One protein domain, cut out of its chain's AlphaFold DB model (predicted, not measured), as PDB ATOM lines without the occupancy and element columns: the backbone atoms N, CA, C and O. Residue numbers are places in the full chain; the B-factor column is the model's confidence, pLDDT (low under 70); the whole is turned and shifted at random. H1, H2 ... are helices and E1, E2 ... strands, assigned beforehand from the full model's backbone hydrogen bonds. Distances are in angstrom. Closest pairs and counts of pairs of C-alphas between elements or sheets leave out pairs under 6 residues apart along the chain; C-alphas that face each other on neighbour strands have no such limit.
ATOM      1  N   ALA A  10      43.835 -58.451 165.002       95.62
ATOM      2  CA  ALA A  10      44.688 -57.363 165.475       95.62
ATOM      3  C   ALA A  10      44.376 -56.989 166.933       95.62
ATOM      4  O   ALA A  10      45.282 -56.971 167.756       95.62
ATOM      5  N   GLU A  11      43.095 -56.849 167.291       97.19
ATOM      6  CA  GLU A  11      42.667 -56.548 168.665       97.19
ATOM      7  C   GLU A  11      43.162 -57.594 169.684       97.19
ATOM      8  O   GLU A  11      43.599 -57.267 170.790       97.19
ATOM      9  N   ARG A  12      43.144 -58.882 169.316       96.50
ATOM     10  CA  ARG A  12      43.673 -59.956 170.172       96.50
ATOM     11  C   ARG A  12      45.190 -59.873 170.321       96.50
ATOM     12  O   ARG A  12      45.692 -60.147 171.411       96.50
ATOM     13  N   ILE A  13      45.906 -59.525 169.252       97.75
ATOM     14  CA  ILE A  13      47.359 -59.330 169.290       97.75
ATOM     15  C   ILE A  13      47.711 -58.134 170.174       97.75
ATOM     16  O   ILE A  13      48.592 -58.267 171.023       97.75
ATOM     17  N   ASP A  14      46.995 -57.020 170.045       98.25
ATOM     18  CA  ASP A  14      47.208 -55.823 170.862       98.25
ATOM     19  C   ASP A  14      46.995 -56.134 172.346       98.25
ATOM     20  O   ASP A  14      47.859 -55.853 173.175       98.25
ATOM     21  N   ARG A  15      45.907 -56.841 172.677       98.25
ATOM     22  CA  ARG A  15      45.622 -57.269 174.052       98.25
ATOM     23  C   ARG A  15      46.706 -58.181 174.628       98.25
ATOM     24  O   ARG A  15      47.079 -58.046 175.790       98.25
ATOM     25  N   ILE A  16      47.192 -59.143 173.846       98.00
ATOM     26  CA  ILE A  16      48.272 -60.037 174.282       98.00
ATOM     27  C   ILE A  16      49.562 -59.241 174.495       98.00
ATOM     28  O   ILE A  16      50.239 -59.434 175.505       98.00
ATOM     29  N   SER A  17      49.873 -58.329 173.576       98.38
ATOM     30  CA  SER A  17      51.056 -57.473 173.649       98.38
ATOM     31  C   SER A  17      51.028 -56.616 174.910       98.38
ATOM     32  O   SER A  17      52.005 -56.603 175.651       98.38
ATOM     33  N   GLU A  18      49.885 -56.001 175.226       98.44
ATOM     34  CA  GLU A  18      49.694 -55.224 176.452       98.44
ATOM     35  C   GLU A  18      49.959 -56.058 177.717       98.44
ATOM     36  O   GLU A  18      50.725 -55.639 178.588       98.44
ATOM     37  N   ILE A  19      49.386 -57.264 177.805       98.31
ATOM     38  CA  ILE A  19      49.579 -58.165 178.953       98.31
ATOM     39  C   ILE A  19      51.061 -58.517 179.124       98.31
ATOM     40  O   ILE A  19      51.593 -58.463 180.236       98.31
ATOM     41  N   PHE A  20      51.744 -58.872 178.033       98.25
ATOM     42  CA  PHE A  20      53.158 -59.237 178.095       98.25
ATOM     43  C   PHE A  20      54.057 -58.043 178.420       98.25
ATOM     44  O   PHE A  20      55.000 -58.205 179.194       98.25
ATOM     45  N   SER A  21      53.754 -56.849 177.906       98.31
ATOM     46  CA  SER A  21      54.479 -55.626 178.257       98.31
ATOM     47  C   SER A  21      54.363 -55.304 179.747       98.31
ATOM     48  O   SER A  21      55.369 -54.999 180.385       98.31
ATOM     49  N   GLN A  22      53.167 -55.432 180.330       97.94
ATOM     50  CA  GLN A  22      52.972 -55.231 181.769       97.94
ATOM     51  C   GLN A  22      53.721 -56.285 182.596       97.94
ATOM     52  O   GLN A  22      54.386 -55.944 183.576       97.94
ATOM     53  N   LEU A  23      53.672 -57.559 182.189       97.00
ATOM     54  CA  LEU A  23      54.408 -58.635 182.859       97.00
ATOM     55  C   LEU A  23      55.922 -58.379 182.852       97.00
ATOM     56  O   LEU A  23      56.567 -58.507 183.893       97.00
ATOM     57  N   ALA A  24      56.475 -58.007 181.695       95.94
ATOM     58  CA  ALA A  24      57.895 -57.709 181.542       95.94
ATOM     59  C   ALA A  24      58.320 -56.533 182.431       95.94
ATOM     60  O   ALA A  24      59.293 -56.654 183.173       95.94
ATOM     61  N   TYR A  25      57.540 -55.446 182.435       95.38
ATOM     62  CA  TYR A  25      57.786 -54.293 183.301       95.38
ATOM     63  C   TYR A  25      57.825 -54.686 184.784       95.38
ATOM     64  O   TYR A  25      58.769 -54.346 185.496       95.38
ATOM     65  N   HIS A  26      56.837 -55.448 185.264       93.38
ATOM     66  CA  HIS A  26      56.809 -55.880 186.663       93.38
ATOM     67  C   HIS A  26      57.977 -56.804 187.025       93.38
ATOM     68  O   HIS A  26      58.538 -56.672 188.116       93.38
ATOM     69  N   ALA A  27      58.368 -57.707 186.123       90.00
ATOM     70  CA  ALA A  27      59.520 -58.578 186.323       90.00
ATOM     71  C   ALA A  27      60.832 -57.778 186.408       90.00
ATOM     72  O   ALA A  27      61.636 -58.035 187.304       90.00
ATOM     73  N   GLU A  28      61.018 -56.775 185.541       87.94
ATOM     74  CA  GLU A  28      62.158 -55.852 185.602       87.94
ATOM     75  C   GLU A  28      62.214 -55.114 186.940       87.94
ATOM     76  O   GLU A  28      63.247 -55.137 187.604       87.94
ATOM     77  N   GLN A  29      61.102 -54.515 187.381       87.56
ATOM     78  CA  GLN A  29      61.063 -53.795 188.658       87.56
ATOM     79  C   GLN A  29      61.378 -54.715 189.845       87.56
ATOM     80  O   GLN A  29      62.113 -54.330 190.752       87.56
ATOM     81  N   GLN A  30      60.860 -55.946 189.837       85.88
ATOM     82  CA  GLN A  30      61.120 -56.925 190.891       85.88
ATOM     83  C   GLN A  30      62.588 -57.383 190.914       85.88
ATOM     84  O   GLN A  30      63.149 -57.582 191.992       85.88
ATOM     85  N   ALA A  31      63.219 -57.537 189.747       84.69
ATOM     86  CA  ALA A  31      64.615 -57.960 189.627       84.69
ATOM     87  C   ALA A  31      65.617 -56.932 190.186       84.69
ATOM     88  O   ALA A  31      66.754 -57.296 190.486       84.69
ATOM     89  N   LEU A  32      65.208 -55.670 190.367       83.31
ATOM     90  CA  LEU A  32      66.067 -54.620 190.921       83.31
ATOM     91  C   LEU A  32      66.382 -54.800 192.408       83.31
ATOM     92  O   LEU A  32      67.399 -54.278 192.857       83.31
ATOM     93  N   SER A  33      65.505 -55.473 193.155       84.56
ATOM     94  CA  SER A  33      65.534 -55.494 194.623       84.56
ATOM     95  C   SER A  33      65.425 -56.898 195.218       84.56
ATOM     96  O   SER A  33      66.034 -57.197 196.252       84.56
ATOM     97  N   ARG A  34      64.689 -57.799 194.553       86.69
ATOM     98  CA  ARG A  34      64.484 -59.167 195.027       86.69
ATOM     99  C   ARG A  34      65.767 -59.983 194.927       86.69
ATOM    100  O   ARG A  34      66.454 -59.979 193.910       86.69
ATOM    101  N   CYS A  35      66.040 -60.786 195.956       88.75
ATOM    102  CA  CYS A  35      67.135 -61.749 195.883       88.75
ATOM    103  C   CYS A  35      66.872 -62.789 194.763       88.75
ATOM    104  O   CYS A  35      65.879 -63.520 194.844       88.75
ATOM    105  N   PRO A  36      67.771 -62.948 193.769       88.44
ATOM    106  CA  PRO A  36      67.579 -63.865 192.640       88.44
ATOM    107  C   PRO A  36      67.568 -65.340 193.064       88.44
ATOM    108  O   PRO A  36      67.068 -66.198 192.344       88.44
ATOM    109  N   TYR A  37      68.081 -65.638 194.260       92.12
ATOM    110  CA  TYR A  37      68.119 -66.983 194.827       92.12
ATOM    111  C   TYR A  37      67.014 -67.236 195.862       92.12
ATOM    112  O   TYR A  37      67.032 -68.275 196.511       92.12
ATOM    113  N   LYS A  38      66.072 -66.307 196.076       92.88
ATOM    114  CA  LYS A  38      64.939 -66.497 196.996       92.88
ATOM    115  C   LYS A  38      63.721 -66.968 196.209       92.88
ATOM    116  O   LYS A  38      63.150 -66.222 195.408       92.88
ATOM    117  N   ASN A  39      63.308 -68.212 196.420       93.12
ATOM    118  CA  ASN A  39      62.143 -68.773 195.740       93.12
ATOM    119  C   ASN A  39      60.819 -68.243 196.336       93.12
ATOM    120  O   ASN A  39      60.807 -67.455 197.281       93.12
ATOM    121  N   ARG A  40      59.682 -68.671 195.775       92.00
ATOM    122  CA  ARG A  40      58.338 -68.248 196.219       92.00
ATOM    123  C   ARG A  40      57.947 -68.695 197.641       92.00
ATOM    124  O   ARG A  40      56.890 -68.299 198.108       92.00
ATOM    125  N   LEU A  41      58.723 -69.592 198.251       94.75
ATOM    126  CA  LEU A  41      58.543 -70.106 199.616       94.75
ATOM    127  C   LEU A  41      59.557 -69.475 200.584       94.75
ATOM    128  O   LEU A  41      59.793 -70.012 201.655       94.75
ATOM    129  N   ASP A  42      60.211 -68.386 200.176       93.38
ATOM    130  CA  ASP A  42      61.272 -67.713 200.929       93.38
ATOM    131  C   ASP A  42      62.488 -68.597 201.248       93.38
ATOM    132  O   ASP A  42      63.286 -68.289 202.134       93.38
ATOM    133  N   CYS A  43      62.705 -69.652 200.461       96.00
ATOM    134  CA  CYS A  43      63.876 -70.509 200.581       96.00
ATOM    135  C   CYS A  43      64.976 -70.132 199.589       96.00
ATOM    136  O   CYS A  43      64.719 -69.703 198.460       96.00
ATOM    137  N   CYS A  44      66.222 -70.315 200.015       95.25
ATOM    138  CA  CYS A  44      67.421 -70.018 199.258       95.25
ATOM    139  C   CYS A  44      67.784 -71.170 198.313       95.25
ATOM    140  O   CYS A  44      67.974 -72.306 198.741       95.25
ATOM    141  N   THR A  45      67.940 -70.859 197.030       96.06
ATOM    142  CA  THR A  45      68.338 -71.793 195.966       96.06
ATOM    143  C   THR A  45      69.818 -71.678 195.588       96.06
ATOM    144  O   THR A  45      70.271 -72.360 194.670       96.06
ATOM    145  N   ALA A  46      70.587 -70.821 196.270       94.38
ATOM    146  CA  ALA A  46      72.009 -70.641 195.992       94.38
ATOM    147  C   ALA A  46      72.790 -71.926 196.305       94.38
ATOM    148  O   ALA A  46      72.709 -72.455 197.410       94.38
ATOM    149  N   GLN A  47      73.592 -72.388 195.343       93.12
ATOM    150  CA  GLN A  47      74.468 -73.562 195.489       93.12
ATOM    151  C   GLN A  47      75.867 -73.204 196.026       93.12
ATOM    152  O   GLN A  47      76.771 -74.033 196.045       93.12
ATOM    153  N   PHE A  48      76.053 -71.958 196.459       91.94
ATOM    154  CA  PHE A  48      77.276 -71.434 197.060       91.94
ATOM    155  C   PHE A  48      76.985 -70.918 198.474       91.94
ATOM    156  O   PHE A  48      75.828 -70.692 198.837       91.94
ATOM    157  N   GLY A  49      78.038 -70.708 199.270       89.00
ATOM    158  CA  GLY A  49      77.912 -70.153 200.616       89.00
ATOM    159  C   GLY A  49      77.330 -68.741 200.575       89.00
ATOM    160  O   GLY A  49      77.999 -67.800 200.148       89.00
ATOM    161  N   CYS A  50      76.083 -68.585 201.017       91.06
ATOM    162  CA  CYS A  50      75.375 -67.311 201.002       91.06
ATOM    163  C   CYS A  50      75.092 -66.841 202.432       91.06
ATOM    164  O   CYS A  50      74.527 -67.565 203.245       91.06
ATOM    165  N   ARG A  51      75.422 -65.579 202.739       91.19
ATOM    166  CA  ARG A  51      75.233 -64.988 204.083       91.19
ATOM    167  C   ARG A  51      73.765 -64.890 204.516       91.19
ATOM    168  O   ARG A  51      73.484 -64.724 205.703       91.19
ATOM    169  N   ASN A  52      72.839 -65.009 203.568       91.88
ATOM    170  CA  ASN A  52      71.399 -64.964 203.811       91.88
ATOM    171  C   ASN A  52      70.777 -66.353 204.030       91.88
ATOM    172  O   ASN A  52      69.603 -66.411 204.391       91.88
ATOM    173  N   GLN A  53      71.536 -67.444 203.852       95.06
ATOM    174  CA  GLN A  53      71.086 -68.802 204.176       95.06
ATOM    175  C   GLN A  53      70.936 -68.975 205.690       95.06
ATOM    176  O   GLN A  53      71.726 -68.449 206.482       95.06
ATOM    177  N   ARG A  54      69.907 -69.709 206.098       94.69
ATOM    178  CA  ARG A  54      69.634 -70.110 207.482       94.69
ATOM    179  C   ARG A  54      69.323 -71.601 207.535       94.69
ATOM    180  O   ARG A  54      69.509 -72.298 206.541       94.69
ATOM    181  N   ASP A  55      68.873 -72.071 208.694       95.94
ATOM    182  CA  ASP A  55      68.458 -73.456 208.884       95.94
ATOM    183  C   ASP A  55      67.460 -73.901 207.807       95.94
ATOM    184  O   ASP A  55      66.737 -73.089 207.217       95.94
ATOM    185  N   ILE A  56      67.472 -75.203 207.522       96.12
ATOM    186  CA  ILE A  56      66.620 -75.804 206.499       96.12
ATOM    187  C   ILE A  56      65.153 -75.606 206.872       96.12
ATOM    188  O   ILE A  56      64.719 -75.991 207.958       96.12
ATOM    189  N   ASP A  57      64.395 -75.036 205.944       95.38
ATOM    190  CA  ASP A  57      62.954 -74.906 206.060       95.38
ATOM    191  C   ASP A  57      62.282 -76.235 205.681       95.38
ATOM    192  O   ASP A  57      62.528 -76.809 204.613       95.38
ATOM    193  N   ALA A  58      61.432 -76.741 206.573       93.81
ATOM    194  CA  ALA A  58      60.782 -78.039 206.413       93.81
ATOM    195  C   ALA A  58      59.765 -78.080 205.256       93.81
ATOM    196  O   ALA A  58      59.479 -79.159 204.741       93.81
ATOM    197  N   GLN A  59      59.222 -76.935 204.830       91.25
ATOM    198  CA  GLN A  59      58.222 -76.849 203.766       91.25
ATOM    199  C   GLN A  59      58.839 -77.033 202.375       91.25
ATOM    200  O   GLN A  59      58.191 -77.576 201.479       91.25
ATOM    201  N   CYS A  60      60.074 -76.571 202.176       91.94
ATOM    202  CA  CYS A  60      60.738 -76.583 200.870       91.94
ATOM    203  C   CYS A  60      62.012 -77.444 200.822       91.94
ATOM    204  O   CYS A  60      62.548 -77.645 199.733       91.94
ATOM    205  N   GLY A  61      62.519 -77.922 201.966       95.12
ATOM    206  CA  GLY A  61      63.739 -78.735 202.050       95.12
ATOM    207  C   GLY A  61      65.028 -77.985 201.695       95.12
ATOM    208  O   GLY A  61      66.043 -78.611 201.401       95.12
ATOM    209  N   LEU A  62      64.993 -76.652 201.699       96.19
ATOM    210  CA  LEU A  62      66.110 -75.765 201.369       96.19
ATOM    211  C   LEU A  62      66.388 -74.811 202.540       96.19
ATOM    212  O   LEU A  62      65.494 -74.578 203.353       96.19
ATOM    213  N   PRO A  63      67.594 -74.220 202.634       96.81
ATOM    214  CA  PRO A  63      67.879 -73.178 203.620       96.81
ATOM    215  C   PRO A  63      66.857 -72.041 203.535       96.81
ATOM    216  O   PRO A  63      66.614 -71.533 202.439       96.81
ATOM    217  N   ALA A  64      66.301 -71.578 204.655       95.44
ATOM    218  CA  ALA A  64      65.489 -70.361 204.643       95.44
ATOM    219  C   ALA A  64      66.341 -69.147 204.212       95.44
ATOM    220  O   ALA A  64      67.531 -69.057 204.541       95.44
ATOM    221  N   CYS A  65      65.757 -68.200 203.474       94.31
ATOM    222  CA  CYS A  65      66.432 -66.987 203.018       94.31
ATOM    223  C   CYS A  65      66.003 -65.773 203.852       94.31
ATOM    224  O   CYS A  65      64.855 -65.345 203.788       94.31
ATOM    225  N   ARG A  66      66.941 -65.145 204.578       92.00
ATOM    226  CA  ARG A  66      66.712 -63.846 205.255       92.00
ATOM    227  C   ARG A  66      67.032 -62.629 204.384       92.00
ATOM    228  O   ARG A  66      67.309 -61.560 204.914       92.00
ATOM    229  N   GLY A  67      67.030 -62.791 203.060       86.44
ATOM    230  CA  GLY A  67      67.102 -61.653 202.150       86.44
ATOM    231  C   GLY A  67      65.894 -60.743 202.369       86.44
ATOM    232  O   GLY A  67      64.753 -61.212 202.328       86.44
ATOM    233  N   ASP A  68      66.167 -59.466 202.615       83.56
ATOM    234  CA  ASP A  68      65.190 -58.405 202.886       83.56
ATOM    235  C   ASP A  68      64.585 -57.798 201.613       83.56
ATOM    236  O   ASP A  68      63.772 -56.880 201.694       83.56
ATOM    237  N   ASP A  69      64.972 -58.323 200.446       78.75
ATOM    238  CA  ASP A  69      64.569 -57.832 199.130       78.75
ATOM    239  C   ASP A  69      64.861 -56.322 198.954       78.75
ATOM    240  O   ASP A  69      64.143 -55.614 198.254       78.75
ATOM    241  N   GLN A  70      65.934 -55.833 199.595       76.81
ATOM    242  CA  GLN A  70      66.471 -54.467 199.476       76.81
ATOM    243  C   GLN A  70      67.819 -54.444 198.725       76.81
ATOM    244  O   GLN A  70      68.553 -53.455 198.760       76.81
ATOM    245  N   LEU A  71      68.183 -55.543 198.058       73.06
ATOM    246  CA  LEU A  71      69.463 -55.660 197.362       73.06
ATOM    247  C   LEU A  71      69.421 -54.856 196.066       73.06
ATOM    248  O   LEU A  71      68.781 -55.274 195.115       73.06
ATOM    249  N   ASN A  72      70.133 -53.732 196.002       72.62
ATOM    250  CA  ASN A  72      70.226 -52.947 194.774       72.62
ATOM    251  C   ASN A  72      71.220 -53.587 193.788       72.62
ATOM    252  O   ASN A  72      72.429 -53.358 193.866       72.62
ATOM    253  N   TYR A  73      70.704 -54.377 192.844       68.88
ATOM    254  CA  TYR A  73      71.517 -55.052 191.825       68.88
ATOM    255  C   TYR A  73      71.923 -54.164 190.646       68.88
ATOM    256  O   TYR A  73      72.677 -54.619 189.790       68.88
ATOM    257  N   ARG A  74      71.473 -52.905 190.592       67.88
ATOM    258  CA  ARG A  74      71.753 -51.979 189.483       67.88
ATOM    259  C   ARG A  74      73.244 -51.911 189.134       67.88
ATOM    260  O   ARG A  74      73.612 -52.098 187.981       67.88
ATOM    261  N   HIS A  75      74.098 -51.781 190.150       67.81
ATOM    262  CA  HIS A  75      75.554 -51.719 189.982       67.81
ATOM    263  C   HIS A  75      76.191 -53.010 189.438       67.81
ATOM    264  O   HIS A  75      77.318 -52.969 188.965       67.81
ATOM    265  N   ALA A  76      75.514 -54.159 189.526       67.62
ATOM    266  CA  ALA A  76      76.022 -55.426 188.995       67.62
ATOM    267  C   ALA A  76      75.731 -55.608 187.493       67.62
ATOM    268  O   ALA A  76      76.348 -56.462 186.860       67.62
ATOM    269  N   TRP A  77      74.794 -54.830 186.939       66.69
ATOM    270  CA  TRP A  77      74.342 -54.925 185.544       66.69
ATOM    271  C   TRP A  77      74.697 -53.693 184.710       66.69
ATOM    272  O   TRP A  77      74.857 -53.806 183.497       66.69
TER     273      TRP A  77
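This is residues 10 to 77 of the 87 residues of an uncharacterized protein of Planctomycetaceae bacterium (UniProt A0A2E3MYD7). One long helix, H1, sticks out with residues 10 to 29 as an arm from a small body of loops, and at the far end of that body sits a two-stranded hairpin, E1 and E2. After the hairpin the printed part folds back toward the end of H1 and closes with the short helix H2. The printed part has 68 residues, with two named helices and two named strands in the order H1, E1, E2, H2; the sheet, E1 - E2, is antiparallel and the class is mixed, helices and strands. It is only just loose, close to extended, with a radius of gyration of the C-alphas of 16.2 A, and elongated, spanning 52 by 31 by 18 A.

Find C-alpha 10 at (44.688, -57.363, 165.475); from there H1, residues 10 to 31, runs 31.3 A to C-alpha 31 at (64.615, -57.960, 189.627). Residues 32 to 52 hold no named element. Then look for E1, residues 53 to 57, and E2, residues 62 to 65. H2, residues 74 to 77, ends at C-alpha 77 at (74.342, -54.925, 185.544).

In H1 every O i to N i+4 pair is within hydrogen-bond range; H2 is too short for such a pair, and its one O i to N i+3 pair is within range. H1 is apart from E2 and from H2. E1 and E2 form an antiparallel hairpin, their directions at 128 degrees. Look there for N 54 and O 64, 2.9 A apart, and N 64 and O 55, 3.0 A apart, within hydrogen-bond range. E1 and H2 are apart.

The C-alphas of Ala 10 and Asp 55 are the two farthest apart, 52.0 A. The printed part has no cut. The link from H1 to E1 is long, 21 residues. The mean pLDDT of the printed part is 90.3, and residues 73 to 77 are under 70.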